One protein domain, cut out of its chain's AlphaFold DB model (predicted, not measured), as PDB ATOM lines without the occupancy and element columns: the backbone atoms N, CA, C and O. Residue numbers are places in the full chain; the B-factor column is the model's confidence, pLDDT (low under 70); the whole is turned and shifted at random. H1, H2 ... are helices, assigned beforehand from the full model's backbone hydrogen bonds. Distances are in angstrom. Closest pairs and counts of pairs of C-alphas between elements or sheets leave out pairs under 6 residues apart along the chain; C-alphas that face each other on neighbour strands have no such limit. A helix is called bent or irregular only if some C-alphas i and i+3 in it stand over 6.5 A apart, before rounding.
ATOM      1  N   THR A 233      92.984 104.614 133.742       52.56
ATOM      2  CA  THR A 233      92.936 103.216 134.193       52.56
ATOM      3  C   THR A 233      92.009 103.043 135.400       52.56
ATOM      4  O   THR A 233      91.247 102.079 135.469       52.56
ATOM      5  N   ASN A 234      92.016 104.008 136.324       49.47
ATOM      6  CA  ASN A 234      91.175 104.004 137.526       49.47
ATOM      7  C   ASN A 234      89.830 104.736 137.351       49.47
ATOM      8  O   ASN A 234      88.983 104.689 138.250       49.47
ATOM      9  N   ALA A 235      89.603 105.368 136.194       49.31
ATOM     10  CA  ALA A 235      88.427 106.184 135.897       49.31
ATOM     11  C   ALA A 235      87.084 105.487 136.179       49.31
ATOM     12  O   ALA A 235      86.203 106.155 136.714       49.31
ATOM     13  N   PRO A 236      86.885 104.176 135.913       46.22
ATOM     14  CA  PRO A 236      85.622 103.510 136.235       46.22
ATOM     15  C   PRO A 236      85.326 103.465 137.740       46.22
ATOM     16  O   PRO A 236      84.189 103.677 138.145       46.22
ATOM     17  N   LEU A 237      86.342 103.218 138.576       49.06
ATOM     18  CA  LEU A 237      86.186 103.145 140.031       49.06
ATOM     19  C   LEU A 237      86.015 104.541 140.640       49.06
ATOM     20  O   LEU A 237      85.213 104.732 141.551       49.06
ATOM     21  N   LEU A 238      86.745 105.522 140.109       49.03
ATOM     22  CA  LEU A 238      86.616 106.915 140.519       49.03
ATOM     23  C   LEU A 238      85.245 107.489 140.133       49.03
ATOM     24  O   LEU A 238      84.628 108.169 140.940       49.03
ATOM     25  N   LEU A 239      84.727 107.156 138.946       49.34
ATOM     26  CA  LEU A 239      83.372 107.505 138.511       49.34
ATOM     27  C   LEU A 239      82.298 106.933 139.440       49.34
ATOM     28  O   LEU A 239      81.322 107.618 139.728       49.34
ATOM     29  N   VAL A 240      82.475 105.697 139.917       48.62
ATOM     30  CA  VAL A 240      81.573 105.085 140.903       48.62
ATOM     31  C   VAL A 240      81.625 105.851 142.225       48.62
ATOM     32  O   VAL A 240      80.576 106.254 142.709       48.62
ATOM     33  N   LYS A 241      82.819 106.155 142.749       50.03
ATOM     34  CA  LYS A 241      82.979 106.931 143.994       50.03
ATOM     35  C   LYS A 241      82.460 108.363 143.890       50.03
ATOM     36  O   LYS A 241      81.836 108.853 144.818       50.03
ATOM     37  N   ILE A 242      82.696 109.040 142.767       51.84
ATOM     38  CA  ILE A 242      82.174 110.390 142.514       51.84
ATOM     39  C   ILE A 242      80.645 110.344 142.417       51.84
ATOM     40  O   ILE A 242      79.976 111.199 142.979       51.84
ATOM     41  N   ARG A 243      80.071 109.320 141.771       53.94
ATOM     42  CA  ARG A 243      78.615 109.120 141.707       53.94
ATOM     43  C   ARG A 243      78.006 108.771 143.072       53.94
ATOM     44  O   ARG A 243      76.883 109.184 143.339       53.94
ATOM     45  N   GLU A 244      78.729 108.041 143.918       54.22
ATOM     46  CA  GLU A 244      78.357 107.784 145.316       54.22
ATOM     47  C   GLU A 244      78.409 109.067 146.156       54.22
ATOM     48  O   GLU A 244      77.475 109.335 146.898       54.22
ATOM     49  N   LEU A 245      79.446 109.897 145.992       51.34
ATOM     50  CA  LEU A 245      79.570 111.193 146.674       51.34
ATOM     51  C   LEU A 245      78.526 112.224 146.217       51.34
ATOM     52  O   LEU A 245      78.185 113.121 146.983       51.34
ATOM     53  N   LEU A 246      78.031 112.110 144.982       56.31
ATOM     54  CA  LEU A 246      77.021 112.998 144.398       56.31
ATOM     55  C   LEU A 246      75.572 112.490 144.571       56.31
ATOM     56  O   LEU A 246      74.681 113.041 143.939       56.31
ATOM     57  N   GLU A 247      75.343 111.454 145.391       52.38
ATOM     58  CA  GLU A 247      74.052 110.829 145.750       52.38
ATOM     59  C   GLU A 247      72.807 111.226 144.907       52.38
ATOM     60  O   GLU A 247      72.123 112.206 145.206       52.38
ATOM     61  N   ASN A 248      72.462 110.366 143.928       50.69
ATOM     62  CA  ASN A 248      71.116 109.968 143.441       50.69
ATOM     63  C   ASN A 248      70.917 109.987 141.911       50.69
ATOM     64  O   ASN A 248      71.385 110.859 141.185       50.69
ATOM     65  N   ASN A 249      70.136 109.009 141.424       54.97
ATOM     66  CA  ASN A 249      69.507 109.042 140.100       54.97
ATOM     67  C   ASN A 249      68.483 110.189 140.071       54.97
ATOM     68  O   ASN A 249      67.341 110.010 140.494       54.97
ATOM     69  N   ILE A 250      68.895 111.356 139.581       58.97
ATOM     70  CA  ILE A 250      68.015 112.510 139.369       58.97
ATOM     71  C   ILE A 250      66.983 112.147 138.290       58.97
ATOM     72  O   ILE A 250      67.348 111.684 137.206       58.97
ATOM     73  N   LYS A 251      65.691 112.322 138.592       64.19
ATOM     74  CA  LYS A 251      64.606 112.117 137.620       64.19
ATOM     75  C   LYS A 251      64.603 113.234 136.580       64.19
ATOM     76  O   LYS A 251      64.941 114.369 136.890       64.19
ATOM     77  N   ASP A 252      64.190 112.909 135.355       72.31
ATOM     78  CA  ASP A 252      64.095 113.892 134.275       72.31
ATOM     79  C   ASP A 252      63.008 114.938 134.575       72.31
ATOM     80  O   ASP A 252      61.828 114.577 134.627       72.31
ATOM     81  N   PRO A 253      63.366 116.221 134.772       75.56
ATOM     82  CA  PRO A 253      62.416 117.245 135.174       75.56
ATOM     83  C   PRO A 253      61.597 117.776 133.992       75.56
ATOM     84  O   PRO A 253      60.650 118.526 134.215       75.56
ATOM     85  N   LYS A 254      61.918 117.411 132.738       80.12
ATOM     86  CA  LYS A 254      61.306 117.999 131.529       80.12
ATOM     87  C   LYS A 254      59.783 117.893 131.516       80.12
ATOM     88  O   LYS A 254      59.110 118.843 131.120       80.12
ATOM     89  N   GLU A 255      59.230 116.766 131.964       79.94
ATOM     90  CA  GLU A 255      57.777 116.572 131.991       79.94
ATOM     91  C   GLU A 255      57.101 117.419 133.081       79.94
ATOM     92  O   GLU A 255      56.060 118.024 132.827       79.94
ATOM     93  N   GLU A 256      57.691 117.513 134.273       80.69
ATOM     94  CA  GLU A 256      57.116 118.281 135.385       80.69
ATOM     95  C   GLU A 256      57.293 119.791 135.213       80.69
ATOM     96  O   GLU A 256      56.344 120.545 135.422       80.69
ATOM     97  N   LEU A 257      58.456 120.235 134.724       84.31
ATOM     98  CA  LEU A 257      58.707 121.642 134.405       84.31
ATOM     99  C   LEU A 257      57.713 122.171 133.365       84.31
ATOM    100  O   LEU A 257      57.279 123.314 133.463       84.31
ATOM    101  N   SER A 258      57.301 121.334 132.406       81.12
ATOM    102  CA  SER A 258      56.328 121.715 131.373       81.12
ATOM    103  C   SER A 258      54.902 121.935 131.901       81.12
ATOM    104  O   SER A 258      54.080 122.533 131.207       81.12
ATOM    105  N   LYS A 259      54.602 121.451 133.115       85.12
ATOM    106  CA  LYS A 259      53.278 121.527 133.752       85.12
ATOM    107  C   LYS A 259      53.180 122.641 134.800       85.12
ATOM    108  O   LYS A 259      52.066 122.943 135.221       85.12
ATOM    109  N   LEU A 260      54.304 123.242 135.203       85.12
ATOM    110  CA  LEU A 260      54.342 124.292 136.223       85.12
ATOM    111  C   LEU A 260      53.621 125.561 135.765       85.12
ATOM    112  O   LEU A 260      53.845 126.082 134.671       85.12
ATOM    113  N   THR A 261      52.795 126.103 136.649       85.25
ATOM    114  CA  THR A 261      52.103 127.378 136.456       85.25
ATOM    115  C   THR A 261      52.815 128.521 137.180       85.25
ATOM    116  O   THR A 261      53.462 128.320 138.208       85.25
ATOM    117  N   LYS A 262      52.644 129.763 136.694       82.25
ATOM    118  CA  LYS A 262      53.199 130.963 137.356       82.25
ATOM    119  C   LYS A 262      52.759 131.068 138.822       82.25
ATOM    120  O   LYS A 262      53.570 131.375 139.679       82.25
ATOM    121  N   SER A 263      51.514 130.695 139.127       82.31
ATOM    122  CA  SER A 263      50.997 130.698 140.500       82.31
ATOM    123  C   SER A 263      51.674 129.677 141.421       82.31
ATOM    124  O   SER A 263      51.739 129.918 142.622       82.31
ATOM    125  N   GLU A 264      52.125 128.533 140.904       83.38
ATOM    126  CA  GLU A 264      52.854 127.533 141.699       83.38
ATOM    127  C   GLU A 264      54.289 127.985 141.964       83.38
ATOM    128  O   GLU A 264      54.786 127.813 143.074       83.38
ATOM    129  N   ILE A 265      54.918 128.612 140.966       84.94
ATOM    130  CA  ILE A 265      56.240 129.229 141.092       84.94
ATOM    131  C   ILE A 265      56.168 130.377 142.101       84.94
ATOM    132  O   ILE A 265      56.931 130.376 143.051       84.94
ATOM    133  N   ASP A 266      55.217 131.302 141.993       83.44
ATOM    134  CA  ASP A 266      55.119 132.462 142.895       83.44
ATOM    135  C   ASP A 266      54.836 132.080 144.359       83.44
ATOM    136  O   ASP A 266      55.254 132.784 145.279       83.44
ATOM    137  N   CYS A 267      54.144 130.959 144.587       82.75
ATOM    138  CA  CYS A 267      53.881 130.415 145.921       82.75
ATOM    139  C   CYS A 267      55.055 129.609 146.500       82.75
ATOM    140  O   CYS A 267      55.007 129.232 147.675       82.75
ATOM    141  N   ALA A 268      56.077 129.307 145.697       84.00
ATOM    142  CA  ALA A 268      57.221 128.522 146.123       84.00
ATOM    143  C   ALA A 268      58.075 129.315 147.123       84.00
ATOM    144  O   ALA A 268      58.325 130.512 146.972       84.00
ATOM    145  N   ASN A 269      58.527 128.629 148.168       77.50
ATOM    146  CA  ASN A 269      59.428 129.183 149.162       77.50
ATOM    147  C   ASN A 269      60.565 128.183 149.315       77.50
ATOM    148  O   ASN A 269      60.400 127.113 149.910       77.50
ATOM    149  N   TYR A 270      61.728 128.546 148.776       74.19
ATOM    150  CA  TYR A 270      62.918 127.698 148.751       74.19
ATOM    151  C   TYR A 270      63.304 127.155 150.127       74.19
ATOM    152  O   TYR A 270      63.932 126.098 150.211       74.19
ATOM    153  N   GLY A 271      62.867 127.818 151.204       70.75
ATOM    154  CA  GLY A 271      63.115 127.417 152.581       70.75
ATOM    155  C   GLY A 271      64.589 127.534 152.962       70.75
ATOM    156  O   GLY A 271      65.414 128.035 152.199       70.75
ATOM    157  N   ASP A 272      64.931 127.053 154.156       69.38
ATOM    158  CA  ASP A 272      66.325 126.972 154.593       69.38
ATOM    159  C   ASP A 272      66.972 125.702 154.027       69.38
ATOM    160  O   ASP A 272      66.857 124.608 154.585       69.38
ATOM    161  N   MET A 273      67.604 125.837 152.861       64.44
ATOM    162  CA  MET A 273      68.431 124.779 152.276       64.44
ATOM    163  C   MET A 273      69.912 124.893 152.667       64.44
ATOM    164  O   MET A 273      70.725 124.146 152.127       64.44
ATOM    165  N   GLY A 274      70.278 125.804 153.581       63.38
ATOM    166  CA  GLY A 274      71.675 126.040 153.954       63.38
ATOM    167  C   GLY A 274      72.532 126.652 152.837       63.38
ATOM    168  O   GLY A 274      73.748 126.480 152.852       63.38
ATOM    169  N   LEU A 275      71.908 127.339 151.871       67.56
ATOM    170  CA  LEU A 275      72.596 127.990 150.750       67.56
ATOM    171  C   LEU A 275      73.459 129.152 151.255       67.56
ATOM    172  O   LEU A 275      72.986 130.003 152.013       67.56
ATOM    173  N   LYS A 276      74.715 129.221 150.811       66.75
ATOM    174  CA  LYS A 276      75.616 130.341 151.092       66.75
ATOM    175  C   LYS A 276      75.558 131.350 149.933       66.75
ATOM    176  O   LYS A 276      75.482 130.945 148.777       66.75
ATOM    177  N   PRO A 277      75.696 132.666 150.186       59.34
ATOM    178  CA  PRO A 277      75.730 133.677 149.119       59.34
ATOM    179  C   PRO A 277      76.861 133.502 148.091       59.34
ATOM    180  O   PRO A 277      76.823 134.103 147.025       59.34
ATOM    181  N   THR A 278      77.890 132.725 148.428       54.12
ATOM    182  CA  THR A 278      79.040 132.412 147.567       54.12
ATOM    183  C   THR A 278      78.818 131.190 146.675       54.12
ATOM    184  O   THR A 278      79.693 130.865 145.875       54.12
ATOM    185  N   ASP A 279      77.703 130.482 146.841       57.16
ATOM    186  CA  ASP A 279      77.433 129.244 146.121       57.16
ATOM    187  C   ASP A 279      77.063 129.518 144.657       57.16
ATOM    188  O   ASP A 279      76.368 130.482 144.330       57.16
ATOM    189  N   ASN A 280      77.531 128.653 143.755       67.50
ATOM    190  CA  ASN A 280      77.224 128.757 142.330       67.50
ATOM    191  C   ASN A 280      75.711 128.559 142.094       67.50
ATOM    192  O   ASN A 280      75.120 127.594 142.577       67.50
ATOM    193  N   THR A 281      75.092 129.424 141.289       69.62
ATOM    194  CA  THR A 281      73.673 129.351 140.901       69.62
ATOM    195  C   THR A 281      73.239 127.966 140.416       69.62
ATOM    196  O   THR A 281      72.195 127.462 140.830       69.62
ATOM    197  N   ALA A 282      74.047 127.320 139.576       63.62
ATOM    198  CA  ALA A 282      73.762 125.993 139.048       63.62
ATOM    199  C   ALA A 282      73.869 124.899 140.130       63.62
ATOM    200  O   ALA A 282      73.123 123.924 140.080       63.62
ATOM    201  N   TYR A 283      74.725 125.079 141.147       62.50
ATOM    202  CA  TYR A 283      74.777 124.203 142.325       62.50
ATOM    203  C   TYR A 283      73.508 124.337 143.171       62.50
ATOM    204  O   TYR A 283      72.870 123.333 143.489       62.50
ATOM    205  N   CYS A 284      73.090 125.570 143.468       70.75
ATOM    206  CA  CYS A 284      71.849 125.825 144.199       70.75
ATOM    207  C   CYS A 284      70.643 125.203 143.481       70.75
ATOM    208  O   CYS A 284      69.819 124.542 144.113       70.75
ATOM    209  N   ILE A 285      70.576 125.342 142.153       78.69
ATOM    210  CA  ILE A 285      69.539 124.719 141.316       78.69
ATOM    211  C   ILE A 285      69.631 123.192 141.339       78.69
ATOM    212  O   ILE A 285      68.607 122.523 141.484       78.69
ATOM    213  N   GLY A 286      70.838 122.629 141.287       68.62
ATOM    214  CA  GLY A 286      71.053 121.189 141.418       68.62
ATOM    215  C   GLY A 286      70.512 120.610 142.728       68.62
ATOM    216  O   GLY A 286      69.870 119.560 142.708       68.62
ATOM    217  N   LEU A 287      70.662 121.317 143.853       69.50
ATOM    218  CA  LEU A 287      70.108 120.889 145.146       69.50
ATOM    219  C   LEU A 287      68.574 120.805 145.144       69.50
ATOM    220  O   LEU A 287      68.008 119.908 145.775       69.50
ATOM    221  N   PHE A 288      67.891 121.707 144.432       80.31
ATOM    222  CA  PHE A 288      66.439 121.624 144.253       80.31
ATOM    223  C   PHE A 288      66.048 120.448 143.349       80.31
ATOM    224  O   PHE A 288      65.096 119.735 143.665       80.31
ATOM    225  N   LEU A 289      66.800 120.206 142.268       74.94
ATOM    226  CA  LEU A 289      66.559 119.101 141.332       74.94
ATOM    227  C   LEU A 289      66.682 117.726 142.001       74.94
ATOM    228  O   LEU A 289      65.810 116.881 141.815       74.94
ATOM    229  N   VAL A 290      67.709 117.519 142.833       68.75
ATOM    230  CA  VAL A 290      67.905 116.267 143.593       68.75
ATOM    231  C   VAL A 290      66.727 115.976 144.529       68.75
ATOM    232  O   VAL A 290      66.390 114.819 144.765       68.75
ATOM    233  N   LYS A 291      66.076 117.022 145.050       73.00
ATOM    234  CA  LYS A 291      64.926 116.915 145.957       73.00
ATOM    235  C   LYS A 291      63.569 116.958 145.245       73.00
ATOM    236  O   LYS A 291      62.553 117.029 145.930       73.00
ATOM    237  N   GLU A 292      63.548 116.943 143.910       78.69
ATOM    238  CA  GLU A 292      62.331 117.054 143.086       78.69
ATOM    239  C   GLU A 292      61.533 118.354 143.369       78.69
ATOM    240  O   GLU A 292      60.315 118.414 143.237       78.69
ATOM    241  N   ARG A 293      62.227 119.432 143.767       85.44
ATOM    242  CA  ARG A 293      61.648 120.741 144.121       85.44
ATOM    243  C   ARG A 293      61.703 121.721 142.941       85.44
ATOM    244  O   ARG A 293      62.361 122.757 142.999       85.44
ATOM    245  N   TYR A 294      61.031 121.394 141.839       88.06
ATOM    246  CA  TYR A 294      61.166 122.133 140.572       88.06
ATOM    247  C   TYR A 294      60.615 123.566 140.611       88.06
ATOM    248  O   TYR A 294      61.242 124.477 140.076       88.06
ATOM    249  N   ALA A 295      59.480 123.784 141.286       87.56
ATOM    250  CA  ALA A 295      58.910 125.123 141.460       87.56
ATOM    251  C   ALA A 295      59.868 126.046 142.232       87.56
ATOM    252  O   ALA A 295      60.064 127.198 141.850       87.56
ATOM    253  N   ASP A 296      60.521 125.502 143.262       88.38
ATOM    254  CA  ASP A 296      61.531 126.200 144.052       88.38
ATOM    255  C   ASP A 296      62.783 126.517 143.212       88.38
ATOM    256  O   ASP A 296      63.314 127.617 143.291       88.38
ATOM    257  N   ALA A 297      63.223 125.615 142.330       87.06
ATOM    258  CA  ALA A 297      64.324 125.904 141.407       87.06
ATOM    259  C   ALA A 297      64.002 127.078 140.460       87.06
ATOM    260  O   ALA A 297      64.819 127.988 140.304       87.06
ATOM    261  N   CYS A 298      62.804 127.070 139.855       88.25
ATOM    262  CA  CYS A 298      62.338 128.123 138.944       88.25
ATOM    263  C   CYS A 298      62.254 129.464 139.648       88.25
ATOM    264  O   CYS A 298      62.795 130.458 139.166       88.25
ATOM    265  N   LYS A 299      61.599 129.475 140.809       89.62
ATOM    266  CA  LYS A 299      61.441 130.683 141.594       89.62
ATOM    267  C   LYS A 299      62.859 131.187 141.957       89.62
ATOM    268  O   LYS A 299      63.100 132.376 141.781       89.62
ATOM    269  N   TYR A 300      63.809 130.336 142.381       87.88
ATOM    270  CA  TYR A 300      65.133 130.779 142.864       87.88
ATOM    271  C   TYR A 300      65.941 131.470 141.765       87.88
ATOM    272  O   TYR A 300      66.595 132.482 142.010       87.88
ATOM    273  N   TYR A 301      65.860 130.945 140.541       88.06
ATOM    274  CA  TYR A 301      66.469 131.570 139.372       88.06
ATOM    275  C   TYR A 301      65.849 132.941 139.062       88.06
ATOM    276  O   TYR A 301      66.581 133.911 138.875       88.06
ATOM    277  N   ILE A 302      64.513 133.027 139.057       87.81
ATOM    278  CA  ILE A 302      63.757 134.265 138.795       87.81
ATOM    279  C   ILE A 302      64.131 135.361 139.799       87.81
ATOM    280  O   ILE A 302      64.452 136.481 139.402       87.81
ATOM    281  N   ASP A 303      64.174 135.030 141.091       86.94
ATOM    282  CA  ASP A 303      64.525 135.984 142.147       86.94
ATOM    283  C   ASP A 303      65.991 136.448 142.048       86.94
ATOM    284  O   ASP A 303      66.304 137.593 142.379       86.94
ATOM    285  N   LEU A 304      66.897 135.585 141.568       84.19
ATOM    286  CA  LEU A 304      68.314 135.915 141.396       84.19
ATOM    287  C   LEU A 304      68.567 136.826 140.188       84.19
ATOM    288  O   LEU A 304      69.342 137.778 140.283       84.19
ATOM    289  N   VAL A 305      67.955 136.511 139.045       84.56
ATOM    290  CA  VAL A 305      68.115 137.273 137.795       84.56
ATOM    291  C   VAL A 305      67.249 138.538 137.810       84.56
ATOM    292  O   VAL A 305      67.534 139.489 137.082       84.56
ATOM    293  N   ASN A 306      66.251 138.587 138.702       84.81
ATOM    294  CA  ASN A 306      65.251 139.645 138.796       84.81
ATOM    295  C   ASN A 306      64.516 139.839 137.454       84.81
ATOM    296  O   ASN A 306      64.267 140.967 137.022       84.81
ATOM    297  N   ASP A 307      64.208 138.712 136.803       83.75
ATOM    298  CA  ASP A 307      63.437 138.610 135.565       83.75
ATOM    299  C   ASP A 307      62.377 137.511 135.709       83.75
ATOM    300  O   ASP A 307      62.651 136.397 136.151       83.75
ATOM    301  N   ASP A 308      61.155 137.851 135.323       82.06
ATOM    302  CA  ASP A 308      59.924 137.101 135.549       82.06
ATOM    303  C   ASP A 308      59.615 136.089 134.422       82.06
ATOM    304  O   ASP A 308      58.508 135.521 134.387       82.06
ATOM    305  N   ASP A 309      60.555 135.893 133.484       86.88
ATOM    306  CA  ASP A 309      60.451 134.952 132.364       86.88
ATOM    307  C   ASP A 309      60.618 133.491 132.817       86.88
ATOM    308  O   ASP A 309      61.708 132.943 132.996       86.88
ATOM    309  N   ILE A 310      59.475 132.819 132.940       84.88
ATOM    310  CA  ILE A 310      59.395 131.405 133.311       84.88
ATOM    311  C   ILE A 310      60.049 130.500 132.264       84.88
ATOM    312  O   ILE A 310      60.627 129.475 132.624       84.88
ATOM    313  N   ASN A 311      59.967 130.837 130.975       85.56
ATOM    314  CA  ASN A 311      60.536 129.985 129.933       85.56
ATOM    315  C   ASN A 311      62.062 130.012 129.990       85.56
ATOM    316  O   ASN A 311      62.698 128.978 129.780       85.56
ATOM    317  N   GLU A 312      62.643 131.169 130.312       86.56
ATOM    318  CA  GLU A 312      64.078 131.291 130.544       86.56
ATOM    319  C   GLU A 312      64.513 130.479 131.770       86.56
ATOM    320  O   GLU A 312      65.445 129.677 131.671       86.56
ATOM    321  N   ALA A 313      63.783 130.587 132.885       86.19
ATOM    322  CA  ALA A 313      64.051 129.805 134.092       86.19
ATOM    323  C   ALA A 313      63.988 128.289 133.830       86.19
ATOM    324  O   ALA A 313      64.907 127.549 134.184       86.19
ATOM    325  N   ILE A 314      62.944 127.817 133.139       87.00
ATOM    326  CA  ILE A 314      62.787 126.406 132.754       87.00
ATOM    327  C   ILE A 314      63.917 125.959 131.818       87.00
ATOM    328  O   ILE A 314      64.446 124.855 131.967       87.00
ATOM    329  N   SER A 315      64.296 126.792 130.846       84.88
ATOM    330  CA  SER A 315      65.397 126.508 129.919       84.88
ATOM    331  C   SER A 315      66.721 126.340 130.668       84.88
ATOM    332  O   SER A 315      67.430 125.347 130.480       84.88
ATOM    333  N   TYR A 316      67.012 127.255 131.594       83.50
ATOM    334  CA  TYR A 316      68.209 127.200 132.419       83.50
ATOM    335  C   TYR A 316      68.226 125.950 133.309       83.50
ATOM    336  O   TYR A 316      69.211 125.217 133.319       83.50
ATOM    337  N   ILE A 317      67.121 125.624 133.981       83.56
ATOM    338  CA  ILE A 317      67.027 124.435 134.845       83.56
ATOM    339  C   ILE A 317      67.200 123.136 134.051       83.56
ATOM    340  O   ILE A 317      67.879 122.220 134.514       83.56
ATOM    341  N   ASN A 318      66.654 123.062 132.835       80.62
ATOM    342  CA  ASN A 318      66.897 121.930 131.940       80.62
ATOM    343  C   ASN A 318      68.378 121.805 131.560       80.62
ATOM    344  O   ASN A 318      68.895 120.691 131.522       80.62
ATOM    345  N   SER A 319      69.077 122.926 131.342       74.56
ATOM    346  CA  SER A 319      70.524 122.908 131.087       74.56
ATOM    347  C   SER A 319      71.320 122.397 132.295       74.56
ATOM    348  O   SER A 319      72.246 121.605 132.131       74.56
ATOM    349  N   VAL A 320      70.905 122.762 133.515       71.19
ATOM    350  CA  VAL A 320      71.500 122.272 134.769       71.19
ATOM    351  C   VAL A 320      71.241 120.771 134.950       71.19
ATOM    352  O   VAL A 320      72.156 120.029 135.303       71.19
ATOM    353  N   TYR A 321      70.037 120.282 134.640       72.50
ATOM    354  CA  TYR A 321      69.749 118.844 134.634       72.50
ATOM    355  C   TYR A 321      70.573 118.079 133.590       72.50
ATOM    356  O   TYR A 321      71.100 117.009 133.892       72.50
ATOM    357  N   ASP A 322      70.722 118.611 132.374       69.88
ATOM    358  CA  ASP A 322      71.515 117.954 131.334       69.88
ATOM    359  C   ASP A 322      72.989 117.801 131.786       69.88
ATOM    360  O   ASP A 322      73.578 116.742 131.547       69.88
ATOM    361  N   ILE A 323      73.535 118.777 132.531       64.31
ATOM    362  CA  ILE A 323      74.849 118.698 133.204       64.31
ATOM    363  C   ILE A 323      74.860 117.596 134.282       64.31
ATOM    364  O   ILE A 323      75.733 116.727 134.266       64.31
ATOM    365  N   LEU A 324      73.863 117.571 135.173       60.62
ATOM    366  CA  LEU A 324      73.743 116.581 136.258       60.62
ATOM    367  C   LEU A 324      73.502 115.143 135.773       60.62
ATOM    368  O   LEU A 324      73.849 114.185 136.459       60.62
ATOM    369  N   SER A 325      72.903 114.958 134.595       58.25
ATOM    370  CA  SER A 325      72.491 113.639 134.095       58.25
ATOM    371  C   SER A 325      73.646 112.756 133.583       58.25
ATOM    372  O   SER A 325      73.395 111.619 133.177       58.25
ATOM    373  N   PHE A 326      74.903 113.236 133.601       59.38
ATOM    374  CA  PHE A 326      76.133 112.491 133.254       59.38
ATOM    375  C   PHE A 326      75.989 111.555 132.031       59.38
ATOM    376  O   PHE A 326      76.406 110.393 132.057       59.38
ATOM    377  N   LYS A 327      75.405 112.030 130.923       51.84
ATOM    378  CA  LYS A 327      75.136 111.174 129.746       51.84
ATOM    379  C   LYS A 327      76.333 110.932 128.815       51.84
ATOM    380  O   LYS A 327      76.178 110.252 127.804       51.84
ATOM    381  N   SER A 328      77.532 111.423 129.131       53.69
ATOM    382  CA  SER A 328      78.705 111.245 128.268       53.69
ATOM    383  C   SER A 328      79.980 110.938 129.055       53.69
ATOM    384  O   SER A 328      80.623 111.817 129.624       53.69
ATOM    385  N   GLN A 329      80.391 109.669 129.022       53.19
ATOM    386  CA  GLN A 329      81.681 109.212 129.546       53.19
ATOM    387  C   GLN A 329      82.864 109.947 128.885       53.19
ATOM    388  O   GLN A 329      83.891 110.162 129.523       53.19
ATOM    389  N   SER A 330      82.718 110.391 127.631       57.81
ATOM    390  CA  SER A 330      83.750 111.161 126.931       57.81
ATOM    391  C   SER A 330      83.873 112.601 127.439       57.81
ATOM    392  O   SER A 330      84.987 113.116 127.494       57.81
ATOM    393  N   ALA A 331      82.777 113.230 127.875       58.97
ATOM    394  CA  ALA A 331      82.810 114.566 128.471       58.97
ATOM    395  C   ALA A 331      83.494 114.559 129.848       58.97
ATOM    396  O   ALA A 331      84.274 115.460 130.146       58.97
ATOM    397  N   PHE A 332      83.262 113.519 130.654       60.47
ATOM    398  CA  PHE A 332      83.931 113.367 131.949       60.47
ATOM    399  C   PHE A 332      85.438 113.146 131.788       60.47
ATOM    400  O   PHE A 332      86.237 113.784 132.464       60.47
ATOM    401  N   VAL A 333      85.837 112.276 130.853       58.78
ATOM    402  CA  VAL A 333      87.257 112.031 130.557       58.78
ATOM    403  C   VAL A 333      87.944 113.300 130.043       58.78
ATOM    404  O   VAL A 333      89.095 113.545 130.394       58.78
ATOM    405  N   ALA A 334      87.258 114.115 129.236       65.31
ATOM    406  CA  ALA A 334      87.789 115.391 128.764       65.31
ATOM    407  C   ALA A 334      87.982 116.397 129.910       65.31
ATOM    408  O   ALA A 334      89.062 116.969 130.019       65.31
ATOM    409  N   MET A 335      86.993 116.550 130.799       69.81
ATOM    410  CA  MET A 335      87.149 117.400 131.983       69.81
ATOM    411  C   MET A 335      88.290 116.901 132.871       69.81
ATOM    412  O   MET A 335      89.142 117.680 133.280       69.81
ATOM    413  N   ALA A 336      88.336 115.605 133.179       64.06
ATOM    414  CA  ALA A 336      89.324 115.095 134.116       64.06
ATOM    415  C   ALA A 336      90.768 115.292 133.628       64.06
ATOM    416  O   ALA A 336      91.661 115.526 134.439       64.06
ATOM    417  N   LYS A 337      90.991 115.278 132.306       65.38
ATOM    418  CA  LYS A 337      92.279 115.666 131.716       65.38
ATOM    419  C   LYS A 337      92.645 117.117 132.031       65.38
ATOM    420  O   LYS A 337      93.766 117.348 132.475       65.38
ATOM    421  N   ASN A 338      91.712 118.057 131.866       71.19
ATOM    422  CA  ASN A 338      91.941 119.464 132.212       71.19
ATOM    423  C   ASN A 338      92.251 119.642 133.706       71.19
ATOM    424  O   ASN A 338      93.160 120.383 134.064       71.19
ATOM    425  N   LEU A 339      91.546 118.923 134.586       70.94
ATOM    426  CA  LEU A 339      91.752 119.016 136.036       70.94
ATOM    427  C   LEU A 339      93.136 118.518 136.469       70.94
ATOM    428  O   LEU A 339      93.797 119.161 137.285       70.94
ATOM    429  N   VAL A 340      93.597 117.402 135.896       66.06
ATOM    430  CA  VAL A 340      94.954 116.882 136.127       66.06
ATOM    431  C   VAL A 340      95.999 117.872 135.611       66.06
ATOM    432  O   VAL A 340      96.982 118.139 136.301       66.06
ATOM    433  N   GLU A 341      95.780 118.463 134.435       68.50
ATOM    434  CA  GLU A 341      96.678 119.476 133.872       68.50
ATOM    435  C   GLU A 341      96.788 120.706 134.787       68.50
ATOM    436  O   GLU A 341      97.894 121.136 135.120       68.50
ATOM    437  N   LEU A 342      95.659 121.226 135.272       71.62
ATOM    438  CA  LEU A 342      95.629 122.344 136.216       71.62
ATOM    439  C   LEU A 342      96.343 122.014 137.532       71.62
ATOM    440  O   LEU A 342      97.116 122.838 138.029       71.62
ATOM    441  N   LYS A 343      96.169 120.797 138.061       66.81
ATOM    442  CA  LYS A 343      96.850 120.349 139.282       66.81
ATOM    443  C   LYS A 343      98.368 120.264 139.097       66.81
ATOM    444  O   LYS A 343      99.115 120.791 139.918       66.81
ATOM    445  N   VAL A 344      98.843 119.694 137.988       66.25
ATOM    446  CA  VAL A 344     100.285 119.620 137.669       66.25
ATOM    447  C   VAL A 344     100.897 121.010 137.453       66.25
ATOM    448  O   VAL A 344     102.066 121.241 137.768       66.25
ATOM    449  N   LEU A 345     100.109 121.966 136.956       69.94
ATOM    450  CA  LEU A 345     100.515 123.366 136.821       69.94
ATOM    451  C   LEU A 345     100.497 124.147 138.150       69.94
ATOM    452  O   LEU A 345     100.867 125.322 138.150       69.94
ATOM    453  N   GLY A 346     100.107 123.521 139.269       72.50
ATOM    454  CA  GLY A 346     100.011 124.155 140.588       72.50
ATOM    455  C   GLY A 346      98.804 125.086 140.739       72.50
ATOM    456  O   GLY A 346      98.803 125.956 141.607       72.50
ATOM    457  N   LYS A 347      97.791 124.934 139.880       77.56
ATOM    458  CA  LYS A 347      96.567 125.744 139.842       77.56
ATOM    459  C   LYS A 347      95.396 124.995 140.479       77.56
ATOM    460  O   LYS A 347      94.384 124.719 139.839       77.56
ATOM    461  N   GLU A 348      95.552 124.632 141.746       75.44
ATOM    462  CA  GLU A 348      94.560 123.820 142.463       75.44
ATOM    463  C   GLU A 348      93.215 124.540 142.627       75.44
ATOM    464  O   GLU A 348      92.172 123.915 142.463       75.44
ATOM    465  N   GLU A 349      93.213 125.853 142.870       74.12
ATOM    466  CA  GLU A 349      91.970 126.633 142.969       74.12
ATOM    467  C   GLU A 349      91.187 126.656 141.645       74.12
ATOM    468  O   GLU A 349      89.962 126.510 141.660       74.12
ATOM    469  N   ASP A 350      91.883 126.758 140.506       73.94
ATOM    470  CA  ASP A 350      91.267 126.704 139.174       73.94
ATOM    471  C   ASP A 350      90.642 125.318 138.927       73.94
ATOM    472  O   ASP A 350      89.512 125.225 138.446       73.94
ATOM    473  N   ALA A 351      91.334 124.238 139.322       73.69
ATOM    474  CA  ALA A 351      90.831 122.867 139.203       73.69
ATOM    475  C   ALA A 351      89.593 122.626 140.086       73.69
ATOM    476  O   ALA A 351      88.615 122.023 139.646       73.69
ATOM    477  N   ILE A 352      89.602 123.138 141.321       73.38
ATOM    478  CA  ILE A 352      88.451 123.067 142.234       73.38
ATOM    479  C   ILE A 352      87.254 123.804 141.630       73.38
ATOM    480  O   ILE A 352      86.143 123.276 141.655       73.38
ATOM    481  N   CYS A 353      87.464 124.988 141.050       69.19
ATOM    482  CA  CYS A 353      86.395 125.756 140.419       69.19
ATOM    483  C   CYS A 353      85.842 125.066 139.164       69.19
ATOM    484  O   CYS A 353      84.626 124.995 138.996       69.19
ATOM    485  N   GLU A 354      86.705 124.532 138.296       69.19
ATOM    486  CA  GLU A 354      86.286 123.835 137.074       69.19
ATOM    487  C   GLU A 354      85.493 122.561 137.400       69.19
ATOM    488  O   GLU A 354      84.418 122.345 136.832       69.19
ATOM    489  N   PHE A 355      85.935 121.773 138.388       70.38
ATOM    490  CA  PHE A 355      85.191 120.598 138.839       70.38
ATOM    491  C   PHE A 355      83.886 120.971 139.552       70.38
ATOM    492  O   PHE A 355      82.856 120.361 139.274       70.38
ATOM    493  N   ALA A 356      83.889 121.983 140.427       63.91
ATOM    494  CA  ALA A 356      82.679 122.448 141.112       63.91
ATOM    495  C   ALA A 356      81.604 122.911 140.122       63.91
ATOM    496  O   ALA A 356      80.427 122.605 140.301       63.91
ATOM    497  N   ASN A 357      82.010 123.596 139.050       64.69
ATOM    498  CA  ASN A 357      81.108 124.065 138.001       64.69
ATOM    499  C   ASN A 357      80.562 122.922 137.143       64.69
ATOM    500  O   ASN A 357      79.399 122.954 136.751       64.69
ATOM    501  N   TYR A 358      81.382 121.917 136.845       65.75
ATOM    502  CA  TYR A 358      80.952 120.784 136.033       65.75
ATOM    503  C   TYR A 358      80.090 119.795 136.817       65.75
ATOM    504  O   TYR A 358      79.056 119.348 136.336       65.75
ATOM    505  N   ALA A 359      80.537 119.410 138.013       58.88
ATOM    506  CA  ALA A 359      79.869 118.415 138.844       58.88
ATOM    507  C   ALA A 359      78.757 119.024 139.703       58.88
ATOM    508  O   ALA A 359      78.051 118.277 140.376       58.88
ATOM    509  N   LEU A 360      78.621 120.358 139.680       57.78
ATOM    510  CA  LEU A 360      77.629 121.117 140.433       57.78
ATOM    511  C   LEU A 360      77.640 120.676 141.893       57.78
ATOM    512  O   LEU A 360      76.673 120.120 142.408       57.78
ATOM    513  N   CYS A 361      78.780 120.888 142.542       55.41
ATOM    514  CA  CYS A 361      79.007 120.550 143.942       55.41
ATOM    515  C   CYS A 361      79.652 121.729 144.681       55.41
ATOM    516  O   CYS A 361      80.154 122.667 144.054       55.41
ATOM    517  N   SER A 362      79.631 121.708 146.017       58.09
ATOM    518  CA  SER A 362      80.284 122.760 146.800       58.09
ATOM    519  C   SER A 362      81.792 122.754 146.549       58.09
ATOM    520  O   SER A 362      82.378 121.711 146.252       58.09
ATOM    521  N   GLN A 363      82.452 123.900 146.734       66.38
ATOM    522  CA  GLN A 363      83.916 123.961 146.648       66.38
ATOM    523  C   GLN A 363      84.600 123.006 147.642       66.38
ATOM    524  O   GLN A 363      85.694 122.522 147.375       66.38
ATOM    525  N   GLU A 364      83.948 122.689 148.764       62.91
ATOM    526  CA  GLU A 364      84.439 121.733 149.760       62.91
ATOM    527  C   GLU A 364      84.407 120.288 149.227       62.91
ATOM    528  O   GLU A 364      85.383 119.557 149.389       62.91
ATOM    529  N   ILE A 365      83.326 119.886 148.544       56.72
ATOM    530  CA  ILE A 365      83.211 118.568 147.893       56.72
ATOM    531  C   ILE A 365      84.142 118.495 146.681       56.72
ATOM    532  O   ILE A 365      84.858 117.511 146.509       56.72
ATOM    533  N   ALA A 366      84.186 119.554 145.872       64.62
ATOM    534  CA  ALA A 366      85.093 119.645 144.739       64.62
ATOM    535  C   ALA A 366      86.545 119.494 145.184       64.62
ATOM    536  O   ALA A 366      87.279 118.706 144.600       64.62
ATOM    537  N   LYS A 367      86.937 120.157 146.275       73.00
ATOM    538  CA  LYS A 367      88.262 120.003 146.876       73.00
ATOM    539  C   LYS A 367      88.547 118.566 147.298       73.00
ATOM    540  O   LYS A 367      89.600 118.054 146.946       73.00
ATOM    541  N   GLN A 368      87.612 117.886 147.962       63.19
ATOM    542  CA  GLN A 368      87.785 116.469 148.304       63.19
ATOM    543  C   GLN A 368      87.991 115.598 147.062       63.19
ATOM    544  O   GLN A 368      88.793 114.667 147.094       63.19
ATOM    545  N   VAL A 369      87.300 115.901 145.959       61.44
ATOM    546  CA  VAL A 369      87.504 115.186 144.697       61.44
ATOM    547  C   VAL A 369      88.858 115.512 144.077       61.44
ATOM    548  O   VAL A 369      89.565 114.578 143.717       61.44
ATOM    549  N   ILE A 370      89.257 116.785 144.016       71.88
ATOM    550  CA  ILE A 370      90.573 117.214 143.520       71.88
ATOM    551  C   ILE A 370      91.717 116.629 144.362       71.88
ATOM    552  O   ILE A 370      92.745 116.257 143.803       71.88
ATOM    553  N   ASP A 371      91.542 116.486 145.675       71.81
ATOM    554  CA  ASP A 371      92.515 115.861 146.580       71.81
ATOM    555  C   ASP A 371      92.657 114.347 146.329       71.81
ATOM    556  O   ASP A 371      93.712 113.776 146.610       71.81
ATOM    557  N   MET A 372      91.622 113.697 145.778       61.22
ATOM    558  CA  MET A 372      91.665 112.294 145.344       61.22
ATOM    559  C   MET A 372      92.285 112.088 143.951       61.22
ATOM    560  O   MET A 372      92.664 110.953 143.650       61.22
ATOM    561  N   LEU A 373      92.339 113.129 143.101       62.75
ATOM    562  CA  LEU A 373      93.017 113.104 141.790       62.75
ATOM    563  C   LEU A 373      94.537 113.112 141.968       62.75
ATOM    564  O   LEU A 373      95.229 112.479 141.146       62.75
TER     565      LEU A 373
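What this domain is: This is residues 233 to 373 of the 373 residues of a protein of Prevotella ruminicola (UniProt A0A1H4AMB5). Look for two helical lobes set end to end: in one, the H4-H5 hairpin is crossed by H6, with short H2 and H3 at its far side; in the other, the H7-H8 hairpin is crossed at H8 by H9. H1 lies loosely beside this second lobe, so the printed part starts there, passes to the other lobe and returns. The 141 printed residues hold nine named helices, H1 to H9 in order, and no named strand: the class is all helix, with packing part aligned, part crossed. The whole is compact, with a radius of gyration of the C-alphas of 16.2 A, yet elongated, spanning 50 by 28 by 23 A.

How they stand to each other: Start at the longest helix, H7, residues 329 to 344. It forms a helical hairpin with H8, residues 348 to 359: they touch at a shallow tilt of 14 degrees, opposite ways, the closest C-alphas being Leu 339 and Ala 351, 5.1 A apart. H9, residues 363 to 372, touches H8, with C-alphas 356 and 366 closest at 5.2 A, only just about perpendicular at 72 degrees. H1, residues 233 to 245, is near H7, and is close to but not clearly touching H9, with C-alphas 242 and 369 closest at 7.5 A. Now go to H6, residues 310 to 324: H6 and H8 only just touch, with 3 pairs of C-alphas within 8 A, and only at their ends, C-alphas 324 and 359 being closest at 6.9 A. The hub is H5, residues 294 to 305, which touches H6 with residues 297 to 302 alone; C-alphas 298 and 313 are closest at 5.4 A. H4, residues 281 to 290, forms a helical hairpin with H5, C-alphas 285 and 297 being closest at 5.3 A, and touches H6, about perpendicular at 77 degrees, with C-alphas 282 and 320 closest at 6.1 A. H3, residues 262 to 266, touches H5, C-alphas 265 and 295 being closest at 4.9 A; H2, residues 254 to 257, only just touches H5, with 3 pairs within 8 A and C-alphas 257 and 294 closest at 6.7 A. Every O i to N i+4 pair is within hydrogen-bond range in H3 to H9; in H1 it is 8 of 9, and H2 is too short for such a pair.

Where its parts are: Find C-alpha 329 at (81.681, 109.212, 129.546); from there H7 runs 22.8 A to C-alpha 344 at (100.285, 119.620, 137.669). H6 measures 20.8 A, H5 16.9 A, H8 16.1 A, H4 14.6 A and H9 14.1 A. H1 begins at C-alpha 233, (92.936, 103.216, 134.193), and measures 20.0 A; it is irregular, with C-alphas 233 and 236 7.6 A apart. H2 and H3 measure 5.3 A and 6.1 A.

The domain as a whole: The two C-alphas farthest apart, Ser 263 and Val 344, are 50.6 A apart. The printed part has no cut and ends at Leu 373, the chain's last residue. The link from H3 to H4, residues 267 to 280, is long. Mean pLDDT of the printed part is 70.1; 72 residues are under 70, among them residues 233 to 251, 272 to 283 and 322 to 337.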